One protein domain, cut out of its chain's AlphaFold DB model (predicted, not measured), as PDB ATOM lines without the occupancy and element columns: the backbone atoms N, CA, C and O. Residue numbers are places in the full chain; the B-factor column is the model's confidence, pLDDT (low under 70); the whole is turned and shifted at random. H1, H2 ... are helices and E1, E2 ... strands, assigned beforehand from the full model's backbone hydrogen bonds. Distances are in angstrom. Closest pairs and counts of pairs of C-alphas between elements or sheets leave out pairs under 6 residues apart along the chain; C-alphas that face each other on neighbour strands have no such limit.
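AT A GLANCE: This is residues 13 to 69 of the 70 residues of the protein "T3SS_YcgR_N domain-containing protein" of Pantoea sp. BRM17 (UniProt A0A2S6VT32). Two small strand hairpins, E1 with E2 and E3 with E4, follow each other through a sharp bend, and a helix packs on each: H1 on the E3 and E4 hairpin, H2 on the E1 and E2 hairpin. The two helices lie toward opposite ends of an elongated shape that spans 35 by 20 by 15 A, with the hairpins between them. The printed part has 57 residues with two named helices and four named strands, in the order H1, E1, E2, E3, E4, H2; the class is mixed, helices and strands. Each hairpin is an antiparallel sheet of two strands. The whole is only just loose, close to compact, with a radius of gyration of the C-alphas of 12.4 A.

IN THESE COORDINATES: H1 is residues 14 to 26, 18.0 A from first to last C-alpha, and begins with C-alpha 14 at (249.253, 283.529, 282.997). E1, residues 31 to 35, is 12.7 A long, and E2, residues 38 to 42, is 12.6 A long; C-alpha 42 is at (257.676, 278.316, 262.061). E3 is residues 44 to 47, 6.8 A, and E4 is residues 52 to 54, 6.6 A. H2 is residues 60 to 68, 12.2 A, and ends with C-alpha 68 at (256.023, 260.524, 264.658).

HOW THE PARTS SIT: H1 and E3 have 8 pairs of C-alphas within 8 A, the closest being those of Ser 25 and Leu 44, 4.7 A apart. H1 and E4 are near each other, with 6 pairs of C-alphas within 10 A. E1 and E2 form a hairpin, antiparallel at 157 degrees; N 33 and O 40 are within hydrogen-bond range at 2.9 A, and N 42 and O 31 at 2.8 A. E2 runs on into E3 across a break of 1 residue, at 77 degrees, and the two meet only through their link. E3 and E4 form the second hairpin, antiparallel at 178 degrees, with N 45 and O 53 at 2.8 A and N 53 and O 46 at 2.9 A. E2 and H2 have 5 pairs of C-alphas within 8 A, the closest being those of Val 38 and Ser 62, 6.2 A apart. H1 and H2 are apart, and so are E3 and H2. In H1 and H2 every O i to N i+4 pair is within hydrogen-bond range.

THE WHOLE: The two C-alphas farthest apart are those of Gly 13 and Leu 61, 36.5 A. The printed part has no cut, and the five links between its elements are tight. The mean pLDDT of the printed part is 95.1, and no printed residue is under 70.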
ATOM      1  N   GLY A  13     253.118 285.205 285.383       95.38
ATOM      2  CA  GLY A  13     251.662 285.358 285.387       95.38
ATOM      3  C   GLY A  13     251.034 284.871 284.082       95.38
ATOM      4  O   GLY A  13     251.507 285.243 283.009       95.38
ATOM      5  N   THR A  14     249.940 284.109 284.165       94.75
ATOM      6  CA  THR A  14     249.253 283.529 282.997       94.75
ATOM      7  C   THR A  14     248.918 284.578 281.938       94.75
ATOM      8  O   THR A  14     249.224 284.386 280.767       94.75
ATOM      9  N   LEU A  15     248.393 285.741 282.344       96.75
ATOM     10  CA  LEU A  15     248.085 286.837 281.415       96.75
ATOM     11  C   LEU A  15     249.337 287.468 280.793       96.75
ATOM     12  O   LEU A  15     249.305 287.900 279.646       96.75
ATOM     13  N   ALA A  16     250.455 287.506 281.524       96.56
ATOM     14  CA  ALA A  16     251.712 288.019 280.991       96.56
ATOM     15  C   ALA A  16     252.279 287.084 279.913       96.56
ATOM     16  O   ALA A  16     252.759 287.561 278.889       96.56
ATOM     17  N   VAL A  17     252.187 285.768 280.123       96.50
ATOM     18  CA  VAL A  17     252.577 284.759 279.126       96.50
ATOM     19  C   VAL A  17     251.646 284.824 277.917       96.50
ATOM     20  O   VAL A  17     252.118 284.931 276.788       96.50
ATOM     21  N   LEU A  18     250.333 284.835 278.150       97.31
ATOM     22  CA  LEU A  18     249.331 284.875 277.089       97.31
ATOM     23  C   LEU A  18     249.460 286.122 276.211       97.31
ATOM     24  O   LEU A  18     249.369 286.012 274.993       97.31
ATOM     25  N   ASN A  19     249.721 287.293 276.794       97.19
ATOM     26  CA  ASN A  19     249.933 288.515 276.018       97.19
ATOM     27  C   ASN A  19     251.159 288.407 275.103       97.19
ATOM     28  O   ASN A  19     251.066 288.773 273.938       97.19
ATOM     29  N   VAL A  20     252.267 287.836 275.588       97.31
ATOM     30  CA  VAL A  20     253.448 287.588 274.745       97.31
ATOM     31  C   VAL A  20     253.110 286.619 273.611       97.31
ATOM     32  O   VAL A  20     253.456 286.881 272.465       97.31
ATOM     33  N   MET A  21     252.391 285.530 273.894       97.56
ATOM     34  CA  MET A  21     251.980 284.571 272.860       97.56
ATOM     35  C   MET A  21     251.040 285.206 271.822       97.56
ATOM     36  O   MET A  21     251.219 285.001 270.619       97.56
ATOM     37  N   ARG A  22     250.081 286.031 272.262       97.19
ATOM     38  CA  ARG A  22     249.189 286.802 271.381       97.19
ATOM     39  C   ARG A  22     249.968 287.795 270.522       97.19
ATOM     40  O   ARG A  22     249.663 287.908 269.341       97.19
ATOM     41  N   ASP A  23     250.987 288.457 271.066       98.00
ATOM     42  CA  ASP A  23     251.860 289.347 270.294       98.00
ATOM     43  C   ASP A  23     252.658 288.569 269.239       98.00
ATOM     44  O   ASP A  23     252.641 288.943 268.067       98.00
ATOM     45  N   LEU A  24     253.285 287.443 269.603       98.00
ATOM     46  CA  LEU A  24     254.018 286.590 268.655       98.00
ATOM     47  C   LEU A  24     253.121 286.099 267.506       98.00
ATOM     48  O   LEU A  24     253.544 286.090 266.348       98.00
ATOM     49  N   SER A  25     251.873 285.728 267.809       97.38
ATOM     50  CA  SER A  25     250.875 285.358 266.802       97.38
ATOM     51  C   SER A  25     250.440 286.558 265.959       97.38
ATOM     52  O   SER A  25     250.504 286.500 264.732       97.38
ATOM     53  N   ARG A  26     250.082 287.688 266.574       97.50
ATOM     54  CA  ARG A  26     249.636 288.899 265.869       97.50
ATOM     55  C   ARG A  26     250.690 289.427 264.901       97.50
ATOM     56  O   ARG A  26     250.355 289.794 263.778       97.50
ATOM     57  N   TYR A  27     251.945 289.477 265.333       98.12
ATOM     58  CA  TYR A  27     253.050 289.994 264.528       98.12
ATOM     59  C   TYR A  27     253.673 288.942 263.613       98.12
ATOM     60  O   TYR A  27     254.628 289.260 262.908       98.12
ATOM     61  N   GLN A  28     253.142 287.712 263.608       96.94
ATOM     62  CA  GLN A  28     253.657 286.611 262.795       96.94
ATOM     63  C   GLN A  28     255.172 286.444 262.982       96.94
ATOM     64  O   GLN A  28     255.926 286.269 262.023       96.94
ATOM     65  N   THR A  29     255.627 286.555 264.235       97.88
ATOM     66  CA  THR A  29     257.047 286.504 264.575       97.88
ATOM     67  C   THR A  29     257.616 285.135 264.193       97.88
ATOM     68  O   THR A  29     257.061 284.120 264.623       97.88
ATOM     69  N   PRO A  30     258.715 285.073 263.414       97.88
ATOM     70  CA  PRO A  30     259.366 283.809 263.100       97.88
ATOM     71  C   PRO A  30     259.823 283.098 264.373       97.88
ATOM     72  O   PRO A  30     260.523 283.677 265.203       97.88
ATOM     73  N   LEU A  31     259.441 281.834 264.507       96.88
ATOM     74  CA  LEU A  31     259.824 280.974 265.619       96.88
ATOM     75  C   LEU A  31     260.812 279.921 265.139       96.88
ATOM     76  O   LEU A  31     260.582 279.278 264.119       96.88
ATOM     77  N   MET A  32     261.877 279.694 265.899       96.50
ATOM     78  CA  MET A  32     262.690 278.493 265.743       96.50
ATOM     79  C   MET A  32     262.115 277.406 266.646       96.50
ATOM     80  O   MET A  32     262.132 277.537 267.868       96.50
ATOM     81  N   VAL A  33     261.594 276.346 266.038       93.88
ATOM     82  CA  VAL A  33     261.096 275.172 266.753       93.88
ATOM     83  C   VAL A  33     262.189 274.117 266.732       93.88
ATOM     84  O   VAL A  33     262.634 273.712 265.658       93.88
ATOM     85  N   THR A  34     262.599 273.666 267.913       93.25
ATOM     86  CA  THR A  34     263.643 272.651 268.086       93.25
ATOM     87  C   THR A  34     263.054 271.432 268.788       93.25
ATOM     88  O   THR A  34     262.610 271.530 269.929       93.25
ATOM     89  N   PHE A  35     263.070 270.283 268.112       90.06
ATOM     90  CA  PHE A  35     262.617 268.983 268.610       90.06
ATOM     91  C   PHE A  35     263.744 267.961 268.463       90.06
ATOM     92  O   PHE A  35     264.035 267.526 267.352       90.06
ATOM     93  N   ASN A  36     264.359 267.550 269.576       85.56
ATOM     94  CA  ASN A  36     265.419 266.532 269.643       85.56
ATOM     95  C   ASN A  36     266.508 266.692 268.553       85.56
ATOM     96  O   ASN A  36     267.464 267.434 268.760       85.56
ATOM     97  N   ARG A  37     266.368 266.024 267.396       86.81
ATOM     98  CA  ARG A  37     267.340 266.026 266.282       86.81
ATOM     99  C   ARG A  37     267.001 266.979 265.134       86.81
ATOM    100  O   ARG A  37     267.752 267.045 264.164       86.81
ATOM    101  N   VAL A  38     265.870 267.667 265.204       92.38
ATOM    102  CA  VAL A  38     265.319 268.467 264.111       92.38
ATOM    103  C   VAL A  38     265.053 269.886 264.596       92.38
ATOM    104  O   VAL A  38     264.587 270.107 265.712       92.38
ATOM    105  N   GLN A  39     265.323 270.854 263.725       94.75
ATOM    106  CA  GLN A  39     264.938 272.247 263.915       94.75
ATOM    107  C   GLN A  39     264.322 272.796 262.630       94.75
ATOM    108  O   GLN A  39     264.722 272.404 261.530       94.75
ATOM    109  N   PHE A  40     263.363 273.707 262.754       95.69
ATOM    110  CA  PHE A  40     262.790 274.413 261.612       95.69
ATOM    111  C   PHE A  40     262.213 275.768 262.016       95.69
ATOM    112  O   PHE A  40     261.923 276.026 263.185       95.69
ATOM    113  N   ILE A  41     262.061 276.642 261.020       97.12
ATOM    114  CA  ILE A  41     261.388 277.929 261.185       97.12
ATOM    115  C   ILE A  41     259.879 277.734 261.031       97.12
ATOM    116  O   ILE A  41     259.426 277.047 260.118       97.12
ATOM    117  N   SER A  42     259.129 278.354 261.933       96.50
ATOM    118  CA  SER A  42     257.676 278.316 262.061       96.50
ATOM    119  C   SER A  42     257.143 279.715 262.426       96.50
ATOM    120  O   SER A  42     257.877 280.704 262.412       96.50
ATOM    121  N   ARG A  43     255.853 279.801 262.748       97.50
ATOM    122  CA  ARG A  43     255.121 280.955 263.283       97.50
ATOM    123  C   ARG A  43     253.913 280.451 264.079       97.50
ATOM    124  O   ARG A  43     253.419 279.355 263.812       97.50
ATOM    125  N   LEU A  44     253.398 281.251 265.012       97.75
ATOM    126  CA  LEU A  44     252.129 280.930 265.676       97.75
ATOM    127  C   LEU A  44     250.945 281.178 264.733       97.75
ATOM    128  O   LEU A  44     250.800 282.264 264.166       97.75
ATOM    129  N   LEU A  45     250.085 280.171 264.608       97.19
ATOM    130  CA  LEU A  45     248.799 280.230 263.914       97.19
ATOM    131  C   LEU A  45     247.671 280.616 264.874       97.19
ATOM    132  O   LEU A  45     246.825 281.431 264.517       97.19
ATOM    133  N   VAL A  46     247.685 280.059 266.088       97.56
ATOM    134  CA  VAL A  46     246.720 280.344 267.161       97.56
ATOM    135  C   VAL A  46     247.471 280.481 268.481       97.56
ATOM    136  O   VAL A  46     248.418 279.737 268.739       97.56
ATOM    137  N   ALA A  47     247.051 281.444 269.298       97.00
ATOM    138  CA  ALA A  47     247.507 281.628 270.669       97.00
ATOM    139  C   ALA A  47     246.363 282.214 271.506       97.00
ATOM    140  O   ALA A  47     246.121 283.425 271.492       97.00
ATOM    141  N   ASP A  48     245.654 281.350 272.220       95.38
ATOM    142  CA  ASP A  48     244.553 281.726 273.099       95.38
ATOM    143  C   ASP A  48     244.696 281.087 274.489       95.38
ATOM    144  O   ASP A  48     245.772 280.642 274.887       95.38
ATOM    145  N   GLU A  49     243.631 281.174 275.281       95.50
ATOM    146  CA  GLU A  49     243.606 280.711 276.671       95.50
ATOM    147  C   GLU A  49     243.583 279.182 276.784       95.50
ATOM    148  O   GLU A  49     243.916 278.648 277.841       95.50
ATOM    149  N   GLU A  50     243.230 278.484 275.705       95.44
ATOM    150  CA  GLU A  50     243.074 277.033 275.669       95.44
ATOM    151  C   GLU A  50     244.250 276.356 274.966       95.44
ATOM    152  O   GLU A  50     244.697 275.288 275.393       95.44
ATOM    153  N   CYS A  51     244.767 276.957 273.890       95.00
ATOM    154  CA  CYS A  51     245.769 276.319 273.053       95.00
ATOM    155  C   CYS A  51     246.748 277.279 272.368       95.00
ATOM    156  O   CYS A  51     246.534 278.481 272.189       95.00
ATOM    157  N   ILE A  52     247.853 276.677 271.930       95.25
ATOM    158  CA  ILE A  52     248.793 277.276 270.994       95.25
ATOM    159  C   ILE A  52     248.941 276.317 269.824       95.25
ATOM    160  O   ILE A  52     249.210 275.131 270.009       95.25
ATOM    161  N   ILE A  53     248.800 276.849 268.617       96.25
ATOM    162  CA  ILE A  53     249.026 276.119 267.373       96.25
ATOM    163  C   ILE A  53     250.118 276.858 266.615       96.25
ATOM    164  O   ILE A  53     250.014 278.064 266.391       96.25
ATOM    165  N   PHE A  54     251.158 276.143 266.205       95.00
ATOM    166  CA  PHE A  54     252.239 276.673 265.381       95.00
ATOM    167  C   PHE A  54     252.310 275.926 264.051       95.00
ATOM    168  O   PHE A  54     251.872 274.781 263.935       95.00
ATOM    169  N   ASP A  55     252.827 276.606 263.035       95.94
ATOM    170  CA  ASP A  55     252.942 276.066 261.685       95.94
ATOM    171  C   ASP A  55     254.033 274.990 261.608       95.94
ATOM    172  O   ASP A  55     254.999 274.983 262.375       95.94
ATOM    173  N   LEU A  56     253.927 274.090 260.645       94.75
ATOM    174  CA  LEU A  56     255.032 273.189 260.342       94.75
ATOM    175  C   LEU A  56     256.076 273.907 259.480       94.75
ATOM    176  O   LEU A  56     255.805 274.927 258.850       94.75
ATOM    177  N   GLY A  57     257.299 273.381 259.465       94.06
ATOM    178  CA  GLY A  57     258.366 273.927 258.634       94.06
ATOM    179  C   GLY A  57     258.136 273.645 257.151       94.06
ATOM    180  O   GLY A  57     257.278 272.856 256.761       94.06
ATOM    181  N   SER A  58     258.964 274.222 256.287       94.50
ATOM    182  CA  SER A  58     258.910 273.948 254.844       94.50
ATOM    183  C   SER A  58     259.421 272.552 254.455       94.50
ATOM    184  O   SER A  58     259.164 272.087 253.346       94.50
ATOM    185  N   ASN A  59     260.149 271.870 255.344       94.75
ATOM    186  CA  ASN A  59     260.709 270.547 255.086       94.75
ATOM    187  C   ASN A  59     259.764 269.440 255.583       94.75
ATOM    188  O   ASN A  59     259.603 269.244 256.787       94.75
ATOM    189  N   ALA A  60     259.183 268.684 254.649       94.69
ATOM    190  CA  ALA A  60     258.244 267.608 254.964       94.69
ATOM    191  C   ALA A  60     258.851 266.494 255.836       94.69
ATOM    192  O   ALA A  60     258.183 266.035 256.755       94.69
ATOM    193  N   LEU A  61     260.116 266.113 255.618       93.94
ATOM    194  CA  LEU A  61     260.783 265.069 256.411       93.94
ATOM    195  C   LEU A  61     260.964 265.501 257.870       93.94
ATOM    196  O   LEU A  61     260.691 264.725 258.783       93.94
ATOM    197  N   SER A  62     261.372 266.753 258.096       93.00
ATOM    198  CA  SER A  62     261.454 267.340 259.437       93.00
ATOM    199  C   SER A  62     260.098 267.301 260.137       93.00
ATOM    200  O   SER A  62     260.001 266.910 261.299       93.00
ATOM    201  N   ASN A  63     259.038 267.658 259.412       94.31
ATOM    202  CA  ASN A  63     257.680 267.678 259.941       94.31
ATOM    203  C   ASN A  63     257.155 266.274 260.264       94.31
ATOM    204  O   ASN A  63     256.533 266.075 261.305       94.31
ATOM    205  N   GLU A  64     257.387 265.303 259.381       94.44
ATOM    206  CA  GLU A  64     257.025 263.901 259.603       94.44
ATOM    207  C   GLU A  64     257.771 263.317 260.798       94.44
ATOM    208  O   GLU A  64     257.169 262.620 261.614       94.44
ATOM    209  N   TRP A  65     259.058 263.638 260.946       93.56
ATOM    210  CA  TRP A  65     259.845 263.186 262.086       93.56
ATOM    211  C   TRP A  65     259.240 263.674 263.404       93.56
ATOM    212  O   TRP A  65     259.010 262.860 264.292       93.56
ATOM    213  N   VAL A  66     258.905 264.964 263.501       91.69
ATOM    214  CA  VAL A  66     258.292 265.555 264.705       91.69
ATOM    215  C   VAL A  66     256.923 264.946 265.002       91.69
ATOM    216  O   VAL A  66     256.644 264.609 266.146       91.69
ATOM    217  N   LYS A  67     256.078 264.730 263.986       91.19
ATOM    218  CA  LYS A  67     254.755 264.105 264.174       91.19
ATOM    219  C   LYS A  67     254.834 262.676 264.705       91.19
ATOM    220  O   LYS A  67     253.969 262.264 265.470       91.19
ATOM    221  N   ASN A  68     255.846 261.925 264.279       92.69
ATOM    222  CA  ASN A  68     256.023 260.524 264.658       92.69
ATOM    223  C   ASN A  68     256.889 260.343 265.920       92.69
ATOM    224  O   ASN A  68     257.018 259.218 266.396       92.69
ATOM    225  N   ASN A  69     257.491 261.417 266.445       87.06
ATOM    226  CA  ASN A  69     258.368 261.404 267.621       87.06
ATOM    227  C   ASN A  69     258.061 262.615 268.535       87.06
ATOM    228  O   ASN A  69     258.873 263.545 268.578       87.06
TER     229      ASN A  69